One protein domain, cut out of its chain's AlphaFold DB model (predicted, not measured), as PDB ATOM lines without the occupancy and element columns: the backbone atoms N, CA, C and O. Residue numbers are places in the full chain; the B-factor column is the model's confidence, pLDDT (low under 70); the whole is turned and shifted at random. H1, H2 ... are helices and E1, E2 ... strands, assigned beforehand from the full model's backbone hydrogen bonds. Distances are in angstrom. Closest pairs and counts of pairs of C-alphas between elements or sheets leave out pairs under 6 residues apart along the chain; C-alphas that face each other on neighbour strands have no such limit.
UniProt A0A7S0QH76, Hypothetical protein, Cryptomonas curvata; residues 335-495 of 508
ATOM      1  N   ASP A 335     175.700 197.926 231.915       86.44
ATOM      2  CA  ASP A 335     176.194 199.121 231.228       86.44
ATOM      3  C   ASP A 335     176.583 198.812 229.776       86.44
ATOM      4  O   ASP A 335     176.262 199.595 228.882       86.44
ATOM      5  N   HIS A 336     177.121 197.614 229.509       90.69
ATOM      6  CA  HIS A 336     177.386 197.164 228.142       90.69
ATOM      7  C   HIS A 336     176.130 197.116 227.277       90.69
ATOM      8  O   HIS A 336     176.171 197.506 226.115       90.69
ATOM      9  N   PHE A 337     175.004 196.649 227.817       86.94
ATOM     10  CA  PHE A 337     173.759 196.579 227.050       86.94
ATOM     11  C   PHE A 337     173.170 197.948 226.800       86.94
ATOM     12  O   PHE A 337     172.655 198.193 225.710       86.94
ATOM     13  N   VAL A 338     173.244 198.829 227.796       85.62
ATOM     14  CA  VAL A 338     172.813 200.215 227.631       85.62
ATOM     15  C   VAL A 338     173.643 200.862 226.527       85.62
ATOM     16  O   VAL A 338     173.068 201.387 225.577       85.62
ATOM     17  N   ASN A 339     174.971 200.725 226.568       92.88
ATOM     18  CA  ASN A 339     175.843 201.294 225.547       92.88
ATOM     19  C   ASN A 339     175.646 200.659 224.155       92.88
ATOM     20  O   ASN A 339     175.576 201.383 223.164       92.88
ATOM     21  N   LEU A 340     175.471 199.336 224.067       94.38
ATOM     22  CA  LEU A 340     175.157 198.648 222.810       94.38
ATOM     23  C   LEU A 340     173.818 199.122 222.221       94.38
ATOM     24  O   LEU A 340     173.725 199.380 221.022       94.38
ATOM     25  N   THR A 341     172.792 199.277 223.060       91.19
ATOM     26  CA  THR A 341     171.477 199.785 222.637       91.19
ATOM     27  C   THR A 341     171.586 201.225 222.144       91.19
ATOM     28  O   THR A 341     171.035 201.559 221.097       91.19
ATOM     29  N   GLU A 342     172.347 202.069 222.846       90.62
ATOM     30  CA  GLU A 342     172.640 203.439 222.414       90.62
ATOM     31  C   GLU A 342     173.384 203.474 221.070       90.62
ATOM     32  O   GLU A 342     173.100 204.342 220.246       90.62
ATOM     33  N   HIS A 343     174.305 202.542 220.808       95.25
ATOM     34  CA  HIS A 343     174.994 202.453 219.517       95.25
ATOM     35  C   HIS A 343     174.035 202.102 218.379       95.25
ATOM     36  O   HIS A 343     173.997 202.823 217.381       95.25
ATOM     37  N   VAL A 344     173.210 201.062 218.543       95.44
ATOM     38  CA  VAL A 344     172.196 200.685 217.539       95.44
ATOM     39  C   VAL A 344     171.211 201.832 217.299       95.44
ATOM     40  O   VAL A 344     170.895 202.150 216.155       95.44
ATOM     41  N   ALA A 345     170.787 202.512 218.365       90.75
ATOM     42  CA  ALA A 345     169.917 203.678 218.286       90.75
ATOM     43  C   ALA A 345     170.541 204.837 217.490       90.75
ATOM     44  O   ALA A 345     169.868 205.401 216.627       90.75
ATOM     45  N   LYS A 346     171.814 205.171 217.737       94.31
ATOM     46  CA  LYS A 346     172.534 206.225 217.001       94.31
ATOM     47  C   LYS A 346     172.693 205.892 215.521       94.31
ATOM     48  O   LYS A 346     172.425 206.743 214.679       94.31
ATOM     49  N   LEU A 347     173.086 204.656 215.197       95.75
ATOM     50  CA  LEU A 347     173.159 204.209 213.801       95.75
ATOM     51  C   LEU A 347     171.801 204.355 213.125       95.75
ATOM     52  O   LEU A 347     171.710 204.910 212.031       95.75
ATOM     53  N   PHE A 348     170.741 203.944 213.822       93.12
ATOM     54  CA  PHE A 348     169.391 204.056 213.311       93.12
ATOM     55  C   PHE A 348     168.982 205.518 213.042       93.12
ATOM     56  O   PHE A 348     168.426 205.824 211.984       93.12
ATOM     57  N   GLU A 349     169.278 206.439 213.963       92.62
ATOM     58  CA  GLU A 349     168.990 207.872 213.793       92.62
ATOM     59  C   GLU A 349     169.717 208.487 212.592       92.62
ATOM     60  O   GLU A 349     169.117 209.263 211.844       92.62
ATOM     61  N   GLU A 350     170.956 208.063 212.351       95.69
ATOM     62  CA  GLU A 350     171.769 208.474 211.201       95.69
ATOM     63  C   GLU A 350     171.463 207.679 209.919       95.69
ATOM     64  O   GLU A 350     172.176 207.778 208.920       95.69
ATOM     65  N   LYS A 351     170.370 206.901 209.913       95.50
ATOM     66  CA  LYS A 351     169.926 206.066 208.783       95.50
ATOM     67  C   LYS A 351     170.985 205.069 208.310       95.50
ATOM     68  O   LYS A 351     171.038 204.727 207.127       95.50
ATOM     69  N   MET A 352     171.797 204.580 209.236       96.25
ATOM     70  CA  MET A 352     172.803 203.552 209.018       96.25
ATOM     71  C   MET A 352     172.370 202.234 209.662       96.25
ATOM     72  O   MET A 352     171.645 202.206 210.655       96.25
ATOM     73  N   VAL A 353     172.838 201.138 209.082       95.06
ATOM     74  CA  VAL A 353     172.719 199.779 209.615       95.06
ATOM     75  C   VAL A 353     174.124 199.186 209.633       95.06
ATOM     76  O   VAL A 353     174.876 199.365 208.675       95.06
ATOM     77  N   HIS A 354     174.486 198.506 210.714       95.38
ATOM     78  CA  HIS A 354     175.715 197.736 210.872       95.38
ATOM     79  C   HIS A 354     175.729 196.519 209.946       95.38
ATOM     80  O   HIS A 354     176.743 196.216 209.326       95.38
ATOM     81  N   GLY A 355     174.603 195.810 209.839       92.75
ATOM     82  CA  GLY A 355     174.414 194.733 208.865       92.75
ATOM     83  C   GLY A 355     174.992 193.383 209.292       92.75
ATOM     84  O   GLY A 355     174.415 192.364 208.934       92.75
ATOM     85  N   ASP A 356     176.052 193.357 210.108       92.62
ATOM     86  CA  ASP A 356     176.558 192.138 210.774       92.62
ATOM     87  C   ASP A 356     176.617 192.254 212.310       92.62
ATOM     88  O   ASP A 356     177.637 191.976 212.947       92.62
ATOM     89  N   LEU A 357     175.541 192.747 212.937       93.88
ATOM     90  CA  LEU A 357     175.504 192.878 214.394       93.88
ATOM     91  C   LEU A 357     175.311 191.504 215.057       93.88
ATOM     92  O   LEU A 357     174.202 190.980 215.123       93.88
ATOM     93  N   ARG A 358     176.385 190.921 215.582       91.44
ATOM     94  CA  ARG A 358     176.376 189.636 216.304       91.44
ATOM     95  C   ARG A 358     177.505 189.587 217.325       91.44
ATOM     96  O   ARG A 358     178.454 190.350 217.221       91.44
ATOM     97  N   LEU A 359     177.425 188.682 218.303       88.25
ATOM     98  CA  LEU A 359     178.397 188.611 219.408       88.25
ATOM     99  C   LEU A 359     179.878 188.588 218.986       88.25
ATOM    100  O   LEU A 359     180.655 189.272 219.646       88.25
ATOM    101  N   PRO A 360     180.297 187.873 217.920       87.31
ATOM    102  CA  PRO A 360     181.686 187.926 217.452       87.31
ATOM    103  C   PRO A 360     182.171 189.330 217.062       87.31
ATOM    104  O   PRO A 360     183.361 189.613 217.167       87.31
ATOM    105  N   ASN A 361     181.245 190.207 216.673       92.00
ATOM    106  CA  ASN A 361     181.504 191.562 216.190       92.00
ATOM    107  C   ASN A 361     181.243 192.622 217.276       92.00
ATOM    108  O   ASN A 361     181.076 193.806 216.988       92.00
ATOM    109  N   ILE A 362     181.184 192.195 218.541       92.75
ATOM    110  CA  ILE A 362     180.933 193.046 219.702       92.75
ATOM    111  C   ILE A 362     182.046 192.815 220.722       92.75
ATOM    112  O   ILE A 362     182.178 191.735 221.299       92.75
ATOM    113  N   VAL A 363     182.828 193.857 220.989       92.12
ATOM    114  CA  VAL A 363     183.842 193.864 222.045       92.12
ATOM    115  C   VAL A 363     183.267 194.525 223.286       92.12
ATOM    116  O   VAL A 363     182.969 195.715 223.281       92.12
ATOM    117  N   PHE A 364     183.146 193.754 224.363       92.38
ATOM    118  CA  PHE A 364     182.818 194.263 225.693       92.38
ATOM    119  C   PHE A 364     184.093 194.772 226.365       92.38
ATOM    120  O   PHE A 364     185.043 194.002 226.504       92.38
ATOM    121  N   GLU A 365     184.136 196.037 226.773       93.69
ATOM    122  CA  GLU A 365     185.308 196.673 227.391       93.69
ATOM    123  C   GLU A 365     185.240 196.633 228.922       93.69
ATOM    124  O   GLU A 365     184.201 196.415 229.527       93.69
ATOM    125  N   THR A 366     186.356 196.848 229.613       90.50
ATOM    126  CA  THR A 366     186.373 196.767 231.085       90.50
ATOM    127  C   THR A 366     185.596 197.885 231.791       90.50
ATOM    128  O   THR A 366     185.324 197.767 232.983       90.50
ATOM    129  N   ASP A 367     185.273 198.977 231.096       91.50
ATOM    130  CA  ASP A 367     184.654 200.188 231.652       91.50
ATOM    131  C   ASP A 367     183.141 200.292 231.386       91.50
ATOM    132  O   ASP A 367     182.564 201.369 231.538       91.50
ATOM    133  N   GLY A 368     182.489 199.192 230.994       88.38
ATOM    134  CA  GLY A 368     181.056 199.193 230.701       88.38
ATOM    135  C   GLY A 368     180.714 199.664 229.285       88.38
ATOM    136  O   GLY A 368     179.532 199.769 228.961       88.38
ATOM    137  N   LYS A 369     181.708 199.922 228.422       94.31
ATOM    138  CA  LYS A 369     181.493 200.288 227.014       94.31
ATOM    139  C   LYS A 369     181.556 199.092 226.073       94.31
ATOM    140  O   LYS A 369     182.069 198.024 226.399       94.31
ATOM    141  N   VAL A 370     181.023 199.294 224.876       94.00
ATOM    142  CA  VAL A 370     181.014 198.317 223.798       94.00
ATOM    143  C   VAL A 370     181.633 198.927 222.552       94.00
ATOM    144  O   VAL A 370     181.221 199.994 222.108       94.00
ATOM    145  N   THR A 371     182.590 198.238 221.941       93.88
ATOM    146  CA  THR A 371     183.049 198.560 220.586       93.88
ATOM    147  C   THR A 371     182.417 197.593 219.593       93.88
ATOM    148  O   THR A 371     182.481 196.380 219.779       93.88
ATOM    149  N   LEU A 372     181.787 198.137 218.552       94.00
ATOM    150  CA  LEU A 372     181.346 197.354 217.402       94.00
ATOM    151  C   LEU A 372     182.540 197.144 216.467       94.00
ATOM    152  O   LEU A 372     183.411 198.007 216.365       94.00
ATOM    153  N   LEU A 373     182.602 195.984 215.833       90.44
ATOM    154  CA  LEU A 373     183.635 195.614 214.872       90.44
ATOM    155  C   LEU A 373     182.976 195.188 213.567       90.44
ATOM    156  O   LEU A 373     181.793 194.881 213.557       90.44
ATOM    157  N   ASP A 374     183.786 195.054 212.518       87.38
ATOM    158  CA  ASP A 374     183.382 194.406 211.266       87.38
ATOM    159  C   ASP A 374     182.208 195.134 210.582       87.38
ATOM    160  O   ASP A 374     181.042 194.734 210.595       87.38
ATOM    161  N   TYR A 375     182.550 196.287 210.009       91.75
ATOM    162  CA  TYR A 375     181.619 197.200 209.347       91.75
ATOM    163  C   TYR A 375     181.483 196.890 207.853       91.75
ATOM    164  O   TYR A 375     180.985 197.711 207.078       91.75
ATOM    165  N   GLU A 376     181.941 195.726 207.410       88.75
ATOM    166  CA  GLU A 376     181.985 195.343 206.008       88.75
ATOM    167  C   GLU A 376     180.578 195.311 205.394       88.75
ATOM    168  O   GLU A 376     180.394 195.700 204.234       88.75
ATOM    169  N   TRP A 377     179.571 194.938 206.187       89.81
ATOM    170  CA  TRP A 377     178.156 194.932 205.787       89.81
ATOM    171  C   TRP A 377     177.408 196.206 206.180       89.81
ATOM    172  O   TRP A 377     176.215 196.331 205.894       89.81
ATOM    173  N   ALA A 378     178.110 197.182 206.762       93.94
ATOM    174  CA  ALA A 378     177.501 198.442 207.129       93.94
ATOM    175  C   ALA A 378     177.095 199.224 205.877       93.94
ATOM    176  O   ALA A 378     177.843 199.319 204.892       93.94
ATOM    177  N   ALA A 379     175.894 199.786 205.921       94.38
ATOM    178  CA  ALA A 379     175.295 200.494 204.800       94.38
ATOM    179  C   ALA A 379     174.234 201.488 205.274       94.38
ATOM    180  O   ALA A 379     173.784 201.459 206.419       94.38
ATOM    181  N   GLU A 380     173.805 202.358 204.365       95.06
ATOM    182  CA  GLU A 380     172.608 203.162 204.595       95.06
ATOM    183  C   GLU A 380     171.363 202.262 204.557       95.06
ATOM    184  O   GLU A 380     171.312 201.236 203.869       95.06
ATOM    185  N   MET A 381     170.338 202.640 205.315       92.12
ATOM    186  CA  MET A 381     169.100 201.873 205.405       92.12
ATOM    187  C   MET A 381     168.486 201.620 204.028       92.12
ATOM    188  O   MET A 381     168.124 202.549 203.307       92.12
ATOM    189  N   GLY A 382     168.320 200.341 203.690       85.88
ATOM    190  CA  GLY A 382     167.726 199.910 202.426       85.88
ATOM    191  C   GLY A 382     168.668 199.924 201.220       85.88
ATOM    192  O   GLY A 382     168.238 199.489 200.153       85.88
ATOM    193  N   SER A 383     169.923 200.370 201.363       90.06
ATOM    194  CA  SER A 383     170.934 200.289 200.296       90.06
ATOM    195  C   SER A 383     171.913 199.123 200.472       90.06
ATOM    196  O   SER A 383     172.524 198.686 199.499       90.06
ATOM    197  N   GLY A 384     172.048 198.596 201.693       87.69
ATOM    198  CA  GLY A 384     172.883 197.429 201.981       87.69
ATOM    199  C   GLY A 384     172.330 196.133 201.394       87.69
ATOM    200  O   GLY A 384     171.116 195.953 201.295       87.69
ATOM    201  N   SER A 385     173.227 195.206 201.061       86.44
ATOM    202  CA  SER A 385     172.905 193.841 200.637       86.44
ATOM    203  C   SER A 385     173.767 192.842 201.395       86.44
ATOM    204  O   SER A 385     174.928 193.121 201.693       86.44
ATOM    205  N   PHE A 386     173.186 191.689 201.726       83.44
ATOM    206  CA  PHE A 386     173.974 190.566 202.220       83.44
ATOM    207  C   PHE A 386     174.748 189.949 201.046       83.44
ATOM    208  O   PHE A 386     174.179 189.836 199.954       83.44
ATOM    209  N   PRO A 387     176.006 189.518 201.245       78.75
ATOM    210  CA  PRO A 387     176.675 188.649 200.284       78.75
ATOM    211  C   PRO A 387     175.825 187.407 199.982       78.75
ATOM    212  O   PRO A 387     175.120 186.897 200.859       78.75
ATOM    213  N   ALA A 388     175.887 186.914 198.744       72.94
ATOM    214  CA  ALA A 388     175.060 185.793 198.290       72.94
ATOM    215  C   ALA A 388     175.332 184.502 199.085       72.94
ATOM    216  O   ALA A 388     174.465 183.636 199.208       72.94
ATOM    217  N   GLU A 389     176.535 184.400 199.641       71.62
ATOM    218  CA  GLU A 389     177.065 183.260 200.375       71.62
ATOM    219  C   GLU A 389     176.712 183.289 201.872       71.62
ATOM    220  O   GLU A 389     177.019 182.339 202.597       71.62
ATOM    221  N   VAL A 390     176.064 184.351 202.373       73.31
ATOM    222  CA  VAL A 390     175.709 184.439 203.796       73.31
ATOM    223  C   VAL A 390     174.626 183.423 204.138       73.31
ATOM    224  O   VAL A 390     173.456 183.542 203.772       73.31
ATOM    225  N   SER A 391     175.023 182.412 204.907       69.00
ATOM    226  CA  SER A 391     174.099 181.429 205.459       69.00
ATOM    227  C   SER A 391     173.221 182.055 206.542       69.00
ATOM    228  O   SER A 391     173.707 182.739 207.438       69.00
ATOM    229  N   GLN A 392     171.928 181.719 206.543       72.06
ATOM    230  CA  GLN A 392     171.021 182.019 207.661       72.06
ATOM    231  C   GLN A 392     171.548 181.505 209.001       72.06
ATOM    232  O   GLN A 392     171.259 182.101 210.031       72.06
ATOM    233  N   ALA A 393     172.324 180.417 208.988       71.88
ATOM    234  CA  ALA A 393     172.913 179.846 210.193       71.88
ATOM    235  C   ALA A 393     173.964 180.763 210.845       71.88
ATOM    236  O   ALA A 393     174.349 180.517 211.981       71.88
ATOM    237  N   ALA A 394     174.424 181.809 210.147       69.12
ATOM    238  CA  ALA A 394     175.323 182.811 210.710       69.12
ATOM    239  C   ALA A 394     174.630 183.746 211.717       69.12
ATOM    240  O   ALA A 394     175.321 184.449 212.456       69.12
ATOM    241  N   PHE A 395     173.293 183.746 211.746       77.81
ATOM    242  CA  PHE A 395     172.478 184.615 212.582       77.81
ATOM    243  C   PHE A 395     171.553 183.828 213.504       77.81
ATOM    244  O   PHE A 395     171.110 182.719 213.203       77.81
ATOM    245  N   GLU A 396     171.218 184.460 214.623       79.38
ATOM    246  CA  GLU A 396     170.212 183.961 215.550       79.38
ATOM    247  C   GLU A 396     168.796 184.014 214.934       79.38
ATOM    248  O   GLU A 396     168.566 184.716 213.942       79.38
ATOM    249  N   PRO A 397     167.821 183.251 215.467       74.94
ATOM    250  CA  PRO A 397     166.556 183.001 214.782       74.94
ATOM    251  C   PRO A 397     165.722 184.237 214.412       74.94
ATOM    252  O   PRO A 397     164.996 184.167 213.414       74.94
ATOM    253  N   LEU A 398     165.763 185.336 215.185       72.00
ATOM    254  CA  LEU A 398     164.985 186.535 214.845       72.00
ATOM    255  C   LEU A 398     165.621 187.284 213.676       72.00
ATOM    256  O   LEU A 398     164.892 187.719 212.785       72.00
ATOM    257  N   ALA A 399     166.945 187.410 213.651       78.94
ATOM    258  CA  ALA A 399     167.668 188.035 212.546       78.94
ATOM    259  C   ALA A 399     167.696 187.146 211.286       78.94
ATOM    260  O   ALA A 399     167.469 187.628 210.173       78.94
ATOM    261  N   ALA A 400     167.874 185.832 211.444       80.56
ATOM    262  CA  ALA A 400     168.024 184.879 210.341       80.56
ATOM    263  C   ALA A 400     166.841 184.881 209.356       80.56
ATOM    264  O   ALA A 400     167.028 184.690 208.151       80.56
ATOM    265  N   GLN A 401     165.616 185.143 209.829       80.25
ATOM    266  CA  GLN A 401     164.434 185.190 208.959       80.25
ATOM    267  C   GLN A 401     164.511 186.302 207.900       80.25
ATOM    268  O   GLN A 401     163.882 186.187 206.851       80.25
ATOM    269  N   PHE A 402     165.280 187.362 208.166       77.62
ATOM    270  CA  PHE A 402     165.440 188.493 207.257       77.62
ATOM    271  C   PHE A 402     166.534 188.267 206.221       77.62
ATOM    272  O   PHE A 402     166.467 188.851 205.147       77.62
ATOM    273  N   VAL A 403     167.491 187.391 206.517       77.31
ATOM    274  CA  VAL A 403     168.557 186.989 205.589       77.31
ATOM    275  C   VAL A 403     168.004 186.045 204.514       77.31
ATOM    276  O   VAL A 403     168.471 186.024 203.378       77.31
ATOM    277  N   LYS A 404     166.952 185.276 204.832       69.25
ATOM    278  CA  LYS A 404     166.344 184.317 203.902       69.25
ATOM    279  C   LYS A 404     165.685 184.998 202.701       69.25
ATOM    280  O   LYS A 404     164.542 185.435 202.777       69.25
ATOM    281  N   GLY A 405     166.376 184.982 201.563       65.56
ATOM    282  CA  GLY A 405     165.822 185.427 200.280       65.56
ATOM    283  C   GLY A 405     165.686 186.942 200.139       65.56
ATOM    284  O   GLY A 405     165.127 187.401 199.143       65.56
ATOM    285  N   SER A 406     166.201 187.719 201.094       65.94
ATOM    286  CA  SER A 406     166.303 189.168 200.945       65.94
ATOM    287  C   SER A 406     167.633 189.513 200.298       65.94
ATOM    288  O   SER A 406     168.690 189.249 200.861       65.94
ATOM    289  N   ALA A 407     167.575 190.158 199.135       70.62
ATOM    290  CA  ALA A 407     168.756 190.753 198.520       70.62
ATOM    291  C   ALA A 407     169.263 191.984 199.292       70.62
ATOM    292  O   ALA A 407     170.397 192.396 199.092       70.62
ATOM    293  N   SER A 408     168.439 192.581 200.162       86.94
ATOM    294  CA  SER A 408     168.770 193.803 200.895       86.94
ATOM    295  C   SER A 408     168.705 193.630 202.409       86.94
ATOM    296  O   SER A 408     167.887 192.870 202.932       86.94
ATOM    297  N   ILE A 409     169.557 194.378 203.110       89.19
ATOM    298  CA  ILE A 409     169.581 194.464 204.572       89.19
ATOM    299  C   ILE A 409     168.417 195.368 205.014       89.19
ATOM    300  O   ILE A 409     168.367 196.541 204.622       89.19
ATOM    301  N   PRO A 410     167.455 194.870 205.813       88.75
ATOM    302  CA  PRO A 410     166.354 195.700 206.294       88.75
ATOM    303  C   PRO A 410     166.830 196.867 207.165       88.75
ATOM    304  O   PRO A 410     167.746 196.723 207.966       88.75
ATOM    305  N   ALA A 411     166.123 197.997 207.102       88.25
ATOM    306  CA  ALA A 411     166.435 199.191 207.896       88.25
ATOM    307  C   ALA A 411     166.481 198.942 209.417       88.25
ATOM    308  O   ALA A 411     167.211 199.605 210.139       88.25
ATOM    309  N   HIS A 412     165.700 197.973 209.899       88.81
ATOM    310  CA  HIS A 412     165.606 197.625 211.317       88.81
ATOM    311  C   HIS A 412     166.385 196.352 211.669       88.81
ATOM    312  O   HIS A 412     166.168 195.795 212.741       88.81
ATOM    313  N   PHE A 413     167.242 195.850 210.772       91.94
ATOM    314  CA  PHE A 413     167.918 194.561 210.944       91.94
ATOM    315  C   PHE A 413     168.678 194.464 212.273       91.94
ATOM    316  O   PHE A 413     168.454 193.530 213.041       91.94
ATOM    317  N   ASP A 414     169.472 195.483 212.601       94.50
ATOM    318  CA  ASP A 414     170.264 195.512 213.833       94.50
ATOM    319  C   ASP A 414     169.412 195.482 215.106       94.50
ATOM    320  O   ASP A 414     169.853 194.957 216.124       94.50
ATOM    321  N   TRP A 415     168.175 195.989 215.071       91.62
ATOM    322  CA  TRP A 415     167.264 195.895 216.215       91.62
ATOM    323  C   TRP A 415     166.832 194.452 216.484       91.62
ATOM    324  O   TRP A 415     166.709 194.052 217.643       91.62
ATOM    325  N   TYR A 416     166.644 193.648 215.433       89.62
ATOM    326  CA  TYR A 416     166.367 192.218 215.585       89.62
ATOM    327  C   TYR A 416     167.585 191.475 216.130       89.62
ATOM    328  O   TYR A 416     167.446 190.687 217.066       89.62
ATOM    329  N   CYS A 417     168.777 191.784 215.615       91.94
ATOM    330  CA  CYS A 417     170.029 191.249 216.146       91.94
ATOM    331  C   CYS A 417     170.235 191.611 217.622       91.94
ATOM    332  O   CYS A 417     170.582 190.753 218.434       91.94
ATOM    333  N   LEU A 418     169.976 192.866 217.996       91.62
ATOM    334  CA  LEU A 418     170.063 193.332 219.377       91.62
ATOM    335  C   LEU A 418     169.104 192.559 220.287       91.62
ATOM    336  O   LEU A 418     169.497 192.141 221.376       91.62
ATOM    337  N   ALA A 419     167.866 192.328 219.845       87.12
ATOM    338  CA  ALA A 419     166.904 191.533 220.600       87.12
ATOM    339  C   ALA A 419     167.380 190.083 220.800       87.12
ATOM    340  O   ALA A 419     167.241 189.545 221.902       87.12
ATOM    341  N   ASP A 420     167.975 189.463 219.777       87.25
ATOM    342  CA  ASP A 420     168.582 188.130 219.885       87.25
ATOM    343  C   ASP A 420     169.743 188.112 220.894       87.25
ATOM    344  O   ASP A 420     169.779 187.261 221.789       87.25
ATOM    345  N   ILE A 421     170.645 189.095 220.826       88.62
ATOM    346  CA  ILE A 421     171.779 189.240 221.753       88.62
ATOM    347  C   ILE A 421     171.293 189.422 223.198       88.62
ATOM    348  O   ILE A 421     171.782 188.751 224.115       88.62
ATOM    349  N   LEU A 422     170.301 190.291 223.412       84.06
ATOM    350  CA  LEU A 422     169.698 190.531 224.725       84.06
ATOM    351  C   LEU A 422     169.021 189.277 225.276       84.06
ATOM    352  O   LEU A 422     169.129 188.999 226.469       84.06
ATOM    353  N   ASN A 423     168.358 188.492 224.427       81.44
ATOM    354  CA  ASN A 423     167.793 187.209 224.837       81.44
ATOM    355  C   ASN A 423     168.890 186.227 225.257       81.44
ATOM    356  O   ASN A 423     168.794 185.624 226.326       81.44
ATOM    357  N   MET A 424     169.945 186.102 224.452       81.38
ATOM    358  CA  MET A 424     171.021 185.147 224.697       81.38
ATOM    359  C   MET A 424     171.785 185.448 225.989       81.38
ATOM    360  O   MET A 424     172.053 184.538 226.779       81.38
ATOM    361  N   ILE A 425     172.131 186.716 226.226       74.94
ATOM    362  CA  ILE A 425     172.890 187.087 227.425       74.94
ATOM    363  C   ILE A 425     171.970 187.315 228.627       74.94
ATOM    364  O   ILE A 425     172.343 186.974 229.748       74.94
ATOM    365  N   GLY A 426     170.742 187.794 228.423       67.62
ATOM    366  CA  GLY A 426     169.764 187.940 229.502       67.62
ATOM    367  C   GLY A 426     169.398 186.611 230.161       67.62
ATOM    368  O   GLY A 426     169.209 186.561 231.373       67.62
ATOM    369  N   CYS A 427     169.418 185.503 229.413       60.91
ATOM    370  CA  CYS A 427     169.326 184.163 230.000       60.91
ATOM    371  C   CYS A 427     170.514 183.815 230.922       60.91
ATOM    372  O   CYS A 427     170.347 183.009 231.834       60.91
ATOM    373  N   LYS A 428     171.697 184.410 230.712       62.25
ATOM    374  CA  LYS A 428     172.912 184.165 231.512       62.25
ATOM    375  C   LYS A 428     173.044 185.089 232.724       62.25
ATOM    376  O   LYS A 428     173.584 184.661 233.737       62.25
ATOM    377  N   LEU A 429     172.557 186.326 232.634       58.19
ATOM    378  CA  LEU A 429     172.621 187.309 233.727       58.19
ATOM    379  C   LEU A 429     171.514 187.131 234.780       58.19
ATOM    380  O   LEU A 429     171.509 187.817 235.797       58.19
ATOM    381  N   GLY A 430     170.612 186.166 234.577       54.22
ATOM    382  CA  GLY A 430     169.548 185.841 235.521       54.22
ATOM    383  C   GLY A 430     168.416 186.872 235.534       54.22
ATOM    384  O   GLY A 430     168.261 187.688 234.627       54.22
ATOM    385  N   SER A 431     167.581 186.812 236.571       55.28
ATOM    386  CA  SER A 431     166.408 187.671 236.788       55.28
ATOM    387  C   SER A 431     166.769 189.101 237.219       55.28
ATOM    388  O   SER A 431     166.108 189.667 238.089       55.28
ATOM    389  N   ASP A 432     167.831 189.681 236.657       62.12
ATOM    390  CA  ASP A 432     168.147 191.085 236.892       62.12
ATOM    391  C   ASP A 432     167.060 191.956 236.247       62.12
ATOM    392  O   ASP A 432     166.829 191.918 235.033       62.12
ATOM    393  N   ALA A 433     166.356 192.715 237.086       59.78
ATOM    394  CA  ALA A 433     165.213 193.523 236.689       59.78
ATOM    395  C   ALA A 433     165.559 194.531 235.581       59.78
ATOM    396  O   ALA A 433     164.719 194.799 234.723       59.78
ATOM    397  N   ALA A 434     166.794 195.048 235.539       58.41
ATOM    398  CA  ALA A 434     167.211 195.998 234.509       58.41
ATOM    399  C   ALA A 434     167.342 195.334 233.129       58.41
ATOM    400  O   ALA A 434     166.929 195.902 232.117       58.41
ATOM    401  N   VAL A 435     167.855 194.100 233.085       59.94
ATOM    402  CA  VAL A 435     167.973 193.322 231.842       59.94
ATOM    403  C   VAL A 435     166.589 192.938 231.317       59.94
ATOM    404  O   VAL A 435     166.327 193.053 230.119       59.94
ATOM    405  N   GLN A 436     165.678 192.542 232.211       64.50
ATOM    406  CA  GLN A 436     164.297 192.231 231.833       64.50
ATOM    407  C   GLN A 436     163.546 193.472 231.333       64.50
ATOM    408  O   GLN A 436     162.843 193.387 230.328       64.50
ATOM    409  N   GLN A 437     163.737 194.633 231.965       66.19
ATOM    410  CA  GLN A 437     163.113 195.887 231.537       66.19
ATOM    411  C   GLN A 437     163.603 196.333 230.151       66.19
ATOM    412  O   GLN A 437     162.777 196.615 229.284       66.19
ATOM    413  N   ASN A 438     164.918 196.331 229.902       60.66
ATOM    414  CA  ASN A 438     165.467 196.676 228.582       60.66
ATOM    415  C   ASN A 438     164.960 195.722 227.494       60.66
ATOM    416  O   ASN A 438     164.630 196.148 226.389       60.66
ATOM    417  N   LYS A 439     164.843 194.428 227.813       66.31
ATOM    418  CA  LYS A 439     164.248 193.443 226.908       66.31
ATOM    419  C   LYS A 439     162.793 193.786 226.575       66.31
ATOM    420  O   LYS A 439     162.422 193.718 225.408       66.31
ATOM    421  N   VAL A 440     161.979 194.158 227.564       69.12
ATOM    422  CA  VAL A 440     160.588 194.583 227.328       69.12
ATOM    423  C   VAL A 440     160.545 195.813 226.423       69.12
ATOM    424  O   VAL A 440     159.809 195.797 225.443       69.12
ATOM    425  N   GLU A 441     161.364 196.830 226.693       65.69
ATOM    426  CA  GLU A 441     161.395 198.072 225.904       65.69
ATOM    427  C   GLU A 441     161.803 197.822 224.444       65.69
ATOM    428  O   GLU A 441     161.120 198.283 223.529       65.69
ATOM    429  N   VAL A 442     162.840 197.013 224.205       64.06
ATOM    430  CA  VAL A 442     163.267 196.647 222.842       64.06
ATOM    431  C   VAL A 442     162.182 195.856 222.108       64.06
ATOM    432  O   VAL A 442     161.916 196.115 220.935       64.06
ATOM    433  N   ILE A 443     161.516 194.915 222.784       68.56
ATOM    434  CA  ILE A 443     160.424 194.139 222.180       68.56
ATOM    435  C   ILE A 443     159.226 195.039 221.855       68.56
ATOM    436  O   ILE A 443     158.655 194.909 220.773       68.56
ATOM    437  N   SER A 444     158.855 195.953 222.751       69.25
ATOM    438  CA  SER A 444     157.778 196.919 222.516       69.25
ATOM    439  C   SER A 444     158.088 197.830 221.328       69.25
ATOM    440  O   SER A 444     157.253 197.962 220.435       69.25
ATOM    441  N   ALA A 445     159.309 198.362 221.243       62.91
ATOM    442  CA  ALA A 445     159.730 199.188 220.115       62.91
ATOM    443  C   ALA A 445     159.698 198.421 218.784       62.91
ATOM    444  O   ALA A 445     159.230 198.942 217.772       62.91
ATOM    445  N   LEU A 446     160.133 197.155 218.777       62.66
ATOM    446  CA  LEU A 446     160.027 196.285 217.600       62.66
ATOM    447  C   LEU A 446     158.567 196.091 217.158       62.66
ATOM    448  O   LEU A 446     158.271 196.177 215.966       62.66
ATOM    449  N   GLN A 447     157.646 195.884 218.103       67.69
ATOM    450  CA  GLN A 447     156.217 195.716 217.814       67.69
ATOM    451  C   GLN A 447     155.571 196.987 217.248       67.69
ATOM    452  O   GLN A 447     154.726 196.905 216.351       67.69
ATOM    453  N   GLU A 448     155.971 198.160 217.735       66.00
ATOM    454  CA  GLU A 448     155.510 199.440 217.194       66.00
ATOM    455  C   GLU A 448     156.025 199.658 215.770       66.00
ATOM    456  O   GLU A 448     155.228 199.929 214.868       66.00
ATOM    457  N   MET A 449     157.318 199.423 215.527       59.34
ATOM    458  CA  MET A 449     157.915 199.519 214.188       59.34
ATOM    459  C   MET A 449     157.273 198.546 213.176       59.34
ATOM    460  O   MET A 449     157.073 198.889 212.005       59.34
ATOM    461  N   GLU A 450     156.885 197.341 213.605       63.34
ATOM    462  CA  GLU A 450     156.088 196.416 212.781       63.34
ATOM    463  C   GLU A 450     154.728 197.005 212.395       63.34
ATOM    464  O   GLU A 450     154.297 196.889 211.242       63.34
ATOM    465  N   SER A 451     154.039 197.631 213.353       62.53
ATOM    466  CA  SER A 451     152.708 198.202 213.127       62.53
ATOM    467  C   SER A 451     152.728 199.340 212.102       62.53
ATOM    468  O   SER A 451     151.765 199.520 211.356       62.53
ATOM    469  N   GLU A 452     153.843 200.067 212.018       54.50
ATOM    470  CA  GLU A 452     154.031 201.173 211.081       54.50
ATOM    471  C   GLU A 452     154.498 200.720 209.698       54.50
ATOM    472  O   GLU A 452     154.100 201.307 208.692       54.50
ATOM    473  N   SER A 453     155.307 199.661 209.627       51.47
ATOM    474  CA  SER A 453     155.837 199.140 208.361       51.47
ATOM    475  C   SER A 453     154.867 198.222 207.606       51.47
ATOM    476  O   SER A 453     155.110 197.898 206.442       51.47
ATOM    477  N   GLY A 454     153.785 197.765 208.250       52.25
ATOM    478  CA  GLY A 454     152.796 196.857 207.656       52.25
ATOM    479  C   GLY A 454     153.316 195.436 207.391       52.25
ATOM    480  O   GLY A 454     152.570 194.590 206.893       52.25
ATOM    481  N   LYS A 455     154.576 195.142 207.737       50.75
ATOM    482  CA  LYS A 455     155.176 193.807 207.656       50.75
ATOM    483  C   LYS A 455     155.052 193.135 209.020       50.75
ATOM    484  O   LYS A 455     155.659 193.558 209.994       50.75
ATOM    485  N   THR A 456     154.234 192.093 209.094       47.12
ATOM    486  CA  THR A 456     153.971 191.347 210.330       47.12
ATOM    487  C   THR A 456     155.048 190.280 210.536       47.12
ATOM    488  O   THR A 456     155.251 189.442 209.656       47.12
ATOM    489  N   LEU A 457     155.710 190.263 211.704       53.47
ATOM    490  CA  LEU A 457     156.496 189.094 212.116       53.47
ATOM    491  C   LEU A 457     155.599 187.853 212.131       53.47
ATOM    492  O   LEU A 457     154.408 187.925 212.464       53.47
ATOM    493  N   SER A 458     156.174 186.695 211.801       52.00
ATOM    494  CA  SER A 458     155.420 185.444 211.826       52.00
ATOM    495  C   SER A 458     154.821 185.202 213.220       52.00
ATOM    496  O   SER A 458     155.401 185.545 214.256       52.00
ATOM    497  N   LYS A 459     153.640 184.574 213.264       52.06
ATOM    498  CA  LYS A 459     152.945 184.233 214.519       52.06
ATOM    499  C   LYS A 459     153.832 183.405 215.464       52.06
ATOM    500  O   LYS A 459     153.703 183.504 216.682       52.06
ATOM    501  N   GLU A 460     154.752 182.624 214.903       43.47
ATOM    502  CA  GLU A 460     155.740 181.836 215.638       43.47
ATOM    503  C   GLU A 460     156.805 182.713 216.311       43.47
ATOM    504  O   GLU A 460     157.107 182.509 217.486       43.47
ATOM    505  N   VAL A 461     157.320 183.727 215.613       48.81
ATOM    506  CA  VAL A 461     158.296 184.680 216.163       48.81
ATOM    507  C   VAL A 461     157.678 185.519 217.279       48.81
ATOM    508  O   VAL A 461     158.256 185.615 218.362       48.81
ATOM    509  N   ARG A 462     156.449 186.013 217.085       53.19
ATOM    510  CA  ARG A 462     155.689 186.675 218.161       53.19
ATOM    511  C   ARG A 462     155.485 185.754 219.356       53.19
ATOM    512  O   ARG A 462     155.646 186.179 220.493       53.19
ATOM    513  N   SER A 463     155.179 184.479 219.117       46.34
ATOM    514  CA  SER A 463     155.054 183.502 220.198       46.34
ATOM    515  C   SER A 463     156.381 183.260 220.919       46.34
ATOM    516  O   SER A 463     156.348 183.096 222.130       46.34
ATOM    517  N   LYS A 464     157.536 183.268 220.242       48.47
ATOM    518  CA  LYS A 464     158.860 183.110 220.880       48.47
ATOM    519  C   LYS A 464     159.257 184.337 221.709       48.47
ATOM    520  O   LYS A 464     159.740 184.163 222.829       48.47
ATOM    521  N   LEU A 465     158.964 185.539 221.205       47.41
ATOM    522  CA  LEU A 465     159.124 186.806 221.928       47.41
ATOM    523  C   LEU A 465     158.212 186.868 223.166       47.41
ATOM    524  O   LEU A 465     158.672 187.198 224.256       47.41
ATOM    525  N   CYS A 466     156.944 186.461 223.030       42.72
ATOM    526  CA  CYS A 466     155.967 186.495 224.120       42.72
ATOM    527  C   CYS A 466     156.042 185.299 225.085       42.72
ATOM    528  O   CYS A 466     155.654 185.442 226.237       42.72
ATOM    529  N   LYS A 467     156.545 184.121 224.685       43.12
ATOM    530  CA  LYS A 467     156.674 182.947 225.582       43.12
ATOM    531  C   LYS A 467     157.685 183.156 226.710       43.12
ATOM    532  O   LYS A 467     157.655 182.412 227.681       43.12
ATOM    533  N   HIS A 468     158.538 184.173 226.595       41.78
ATOM    534  CA  HIS A 468     159.420 184.632 227.666       41.78
ATOM    535  C   HIS A 468     158.870 185.872 228.391       41.78
ATOM    536  O   HIS A 468     159.625 186.524 229.111       41.78
ATOM    537  N   GLN A 469     157.579 186.206 228.232       39.44
ATOM    538  CA  GLN A 469     156.901 187.128 229.140       39.44
ATOM    539  C   GLN A 469     156.927 186.518 230.538       39.44
ATOM    540  O   GLN A 469     156.150 185.625 230.873       39.44
ATOM    541  N   VAL A 470     157.840 187.031 231.353       33.12
ATOM    542  CA  VAL A 470     157.784 186.931 232.801       33.12
ATOM    543  C   VAL A 470     156.428 187.502 233.220       33.12
ATOM    544  O   VAL A 470     156.195 188.709 233.189       33.12
ATOM    545  N   HIS A 471     155.488 186.622 233.557       28.73
ATOM    546  CA  HIS A 471     154.348 186.992 234.382       28.73
ATOM    547  C   HIS A 471     154.893 187.371 235.758       28.73
ATOM    548  O   HIS A 471     155.141 186.514 236.601       28.73
ATOM    549  N   GLY A 472     155.114 188.666 235.954       30.97
ATOM    550  CA  GLY A 472     155.456 189.246 237.243       30.97
ATOM    551  C   GLY A 472     156.437 190.403 237.112       30.97
ATOM    552  O   GLY A 472     157.434 190.296 236.414       30.97
ATOM    553  N   TYR A 473     156.174 191.459 237.881       28.02
ATOM    554  CA  TYR A 473     157.119 192.518 238.255       28.02
ATOM    555  C   TYR A 473     157.219 193.723 237.309       28.02
ATOM    556  O   TYR A 473     158.249 194.020 236.720       28.02
ATOM    557  N   LEU A 474     156.141 194.512 237.296       27.56
ATOM    558  CA  LEU A 474     156.239 195.965 237.160       27.56
ATOM    559  C   LEU A 474     156.637 196.543 238.523       27.56
ATOM    560  O   LEU A 474     155.779 196.645 239.398       27.56
ATOM    561  N   ASN A 475     157.917 196.868 238.720       30.48
ATOM    562  CA  ASN A 475     158.354 197.995 239.553       30.48
ATOM    563  C   ASN A 475     159.889 198.152 239.563       30.48
ATOM    564  O   ASN A 475     160.609 197.189 239.809       30.48
ATOM    565  N   PHE A 476     160.332 199.411 239.419       32.53
ATOM    566  CA  PHE A 476     161.707 199.942 239.526       32.53
ATOM    567  C   PHE A 476     162.641 199.628 238.337       32.53
ATOM    568  O   PHE A 476     162.613 198.552 237.769       32.53
ATOM    569  N   GLY A 477     163.517 200.516 237.864       32.50
ATOM    570  CA  GLY A 477     163.970 201.796 238.405       32.50
ATOM    571  C   GLY A 477     165.481 201.942 238.225       32.50
ATOM    572  O   GLY A 477     166.172 202.051 239.225       32.50
ATOM    573  N   ARG A 478     165.981 201.869 236.978       35.09
ATOM    574  CA  ARG A 478     167.283 202.371 236.473       35.09
ATOM    575  C   ARG A 478     167.467 201.896 235.025       35.09
ATOM    576  O   ARG A 478     168.258 201.018 234.720       35.09
ATOM    577  N   VAL A 479     166.682 202.487 234.135       39.97
ATOM    578  CA  VAL A 479     167.071 202.637 232.730       39.97
ATOM    579  C   VAL A 479     167.524 204.085 232.632       39.97
ATOM    580  O   VAL A 479     166.882 204.947 233.244       39.97
ATOM    581  N   SER A 480     168.641 204.342 231.952       46.56
ATOM    582  CA  SER A 480     169.093 205.700 231.642       46.56
ATOM    583  C   SER A 480     167.891 206.500 231.141       46.56
ATOM    584  O   SER A 480     167.241 206.087 230.182       46.56
ATOM    585  N   GLU A 481     167.556 207.618 231.790       49.06
ATOM    586  CA  GLU A 481     166.398 208.422 231.382       49.06
ATOM    587  C   GLU A 481     166.536 208.868 229.913       49.06
ATOM    588  O   GLU A 481     165.530 209.074 229.254       49.06
ATOM    589  N   ARG A 482     167.756 208.841 229.343       43.59
ATOM    590  CA  ARG A 482     168.012 209.019 227.904       43.59
ATOM    591  C   ARG A 482     167.460 207.910 227.009       43.59
ATOM    592  O   ARG A 482     167.003 208.235 225.926       43.59
ATOM    593  N   VAL A 483     167.486 206.636 227.412       45.34
ATOM    594  CA  VAL A 483     166.918 205.529 226.609       45.34
ATOM    595  C   VAL A 483     165.390 205.588 226.650       45.34
ATOM    596  O   VAL A 483     164.724 205.463 225.626       45.34
ATOM    597  N   LYS A 484     164.823 205.908 227.816       48.53
ATOM    598  CA  LYS A 484     163.385 206.180 227.949       48.53
ATOM    599  C   LYS A 484     162.961 207.413 227.161       48.53
ATOM    600  O   LYS A 484     161.957 207.370 226.460       48.53
ATOM    601  N   ASP A 485     163.720 208.500 227.244       51.94
ATOM    602  CA  ASP A 485     163.466 209.716 226.475       51.94
ATOM    603  C   ASP A 485     163.679 209.492 224.977       51.94
ATOM    604  O   ASP A 485     162.964 210.091 224.178       51.94
ATOM    605  N   TYR A 486     164.585 208.592 224.585       51.38
ATOM    606  CA  TYR A 486     164.746 208.140 223.207       51.38
ATOM    607  C   TYR A 486     163.483 207.437 222.712       51.38
ATOM    608  O   TYR A 486     162.929 207.872 221.705       51.38
ATOM    609  N   PHE A 487     162.964 206.441 223.439       48.09
ATOM    610  CA  PHE A 487     161.723 205.762 223.049       48.09
ATOM    611  C   PHE A 487     160.515 206.709 223.066       48.09
ATOM    612  O   PHE A 487     159.769 206.754 222.093       48.09
ATOM    613  N   ARG A 488     160.387 207.586 224.071       54.91
ATOM    614  CA  ARG A 488     159.345 208.636 224.097       54.91
ATOM    615  C   ARG A 488     159.489 209.640 222.942       54.91
ATOM    616  O   ARG A 488     158.498 210.167 222.440       54.91
ATOM    617  N   SER A 489     160.717 209.975 222.539       49.94
ATOM    618  CA  SER A 489     161.014 210.872 221.411       49.94
ATOM    619  C   SER A 489     160.744 210.191 220.070       49.94
ATOM    620  O   SER A 489     160.238 210.827 219.143       49.94
ATOM    621  N   PHE A 490     161.044 208.897 219.967       44.91
ATOM    622  CA  PHE A 490     160.709 208.052 218.831       44.91
ATOM    623  C   PHE A 490     159.188 207.951 218.668       44.91
ATOM    624  O   PHE A 490     158.686 208.357 217.622       44.91
ATOM    625  N   GLU A 491     158.447 207.585 219.721       43.59
ATOM    626  CA  GLU A 491     156.974 207.587 219.751       43.59
ATOM    627  C   GLU A 491     156.404 208.945 219.320       43.59
ATOM    628  O   GLU A 491     155.526 209.019 218.460       43.59
ATOM    629  N   LYS A 492     156.928 210.058 219.854       50.59
ATOM    630  CA  LYS A 492     156.484 211.410 219.466       50.59
ATOM    631  C   LYS A 492     156.747 211.729 217.993       50.59
ATOM    632  O   LYS A 492     155.917 212.390 217.369       50.59
ATOM    633  N   ARG A 493     157.878 211.295 217.426       48.81
ATOM    634  CA  ARG A 493     158.232 211.514 216.009       48.81
ATOM    635  C   ARG A 493     157.427 210.611 215.067       48.81
ATOM    636  O   ARG A 493     157.035 211.063 213.990       48.81
ATOM    637  N   ALA A 494     157.142 209.386 215.490       40.94
ATOM    638  CA  ALA A 494     156.359 208.402 214.755       40.94
ATOM    639  C   ALA A 494     154.860 208.779 214.733       40.94
ATOM    640  O   ALA A 494     154.246 208.898 213.668       40.94
ATOM    641  N   LEU A 495     154.308 209.171 215.888       41.88
ATOM    642  CA  LEU A 495     152.934 209.675 216.025       41.88
ATOM    643  C   LEU A 495     152.749 211.091 215.449       41.88
ATOM    644  O   LEU A 495     151.668 211.427 214.958       41.88
TER     645      LEU A 495
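Overview. This is residues 335 to 495 of the 508 residues of the protein "Hypothetical protein" of Cryptomonas curvata (UniProt A0A7S0QH76). What shape do these atoms make? Four helices, H1, H3, H4 and H6, make a bundle; H3 runs opposite to the other three, and H6 is only loosely attached. Short H2 packs on residues 413 to 420 of H3, H5 is near H2 and H4, and a small strand hairpin, E1 and E2, lies beside residues 335 to 344 of H1. What is it built of, and how large is it? The 161 printed residues, mostly helix by class, hold six named helices and two strands in the order H1 E1 E2 H2 H3 H4 H5 H6, the sheet E1 - E2 being antiparallel. The whole is compact, with a radius of gyration of the C-alphas of 15.4 A and spans of 46 by 38 by 32 A.

Along the chain. Where does the printed part begin? H1, residues 335 to 349, starts at C-alpha 335 (176.194, 199.121, 231.228) and is 20.8 A long; strands E1, residues 362 to 364, and E2, residues 370 to 372, follow. Which helices come next? H2 is residues 397 to 403, H3 is residues 413 to 429 at 24.4 A, and H4, the longest, is residues 433 to 453 at 30.4 A. Where does it end? After H5, residues 459 to 466, comes H6, residues 481 to 495, 20.5 A long, ending at C-alpha 495 (152.934, 209.675, 216.025).

Arrangement. What touches the hub, H3? H1 touches it at a shallow tilt of 7 degrees, opposite ways, the closest C-alphas being those of Val 344 and Asp 414, 6.7 A apart. H2 and H3 form a helical hairpin, closest at C-alphas Ala 399 and Tyr 416, 5.3 A; so do H3 and H4, at Gly 426 and Val 435, 6.1 A. How do H5 and H6 stand? H6 is close to but not clearly touching H4, closest at C-alphas Ala 445 and Phe 487, 7.5 A; H5 and H6 are apart. What does the backbone show? In the hairpin E1 and E2, N 363 and O 371 are within hydrogen-bond range at 2.8 A. Every O i to N i+4 pair is within range in H1, H4, H5 and H6, against 12 of 13 in H3 and 0 of 3 in H2, where 2 of 4 O i to N i+3 pairs are.

Size, cuts and confidence. How far does it reach? The two C-alphas farthest apart, those of Ala 388 and Asn 475, are 46.2 A apart, and the printed part has no cut. Which links are long? Those from H1 to E1, E2 to H2 and H5 to H6 are long. Where is confidence low? The mean pLDDT of the printed part is 71.3, and residues 426 to 495 are among those under 70.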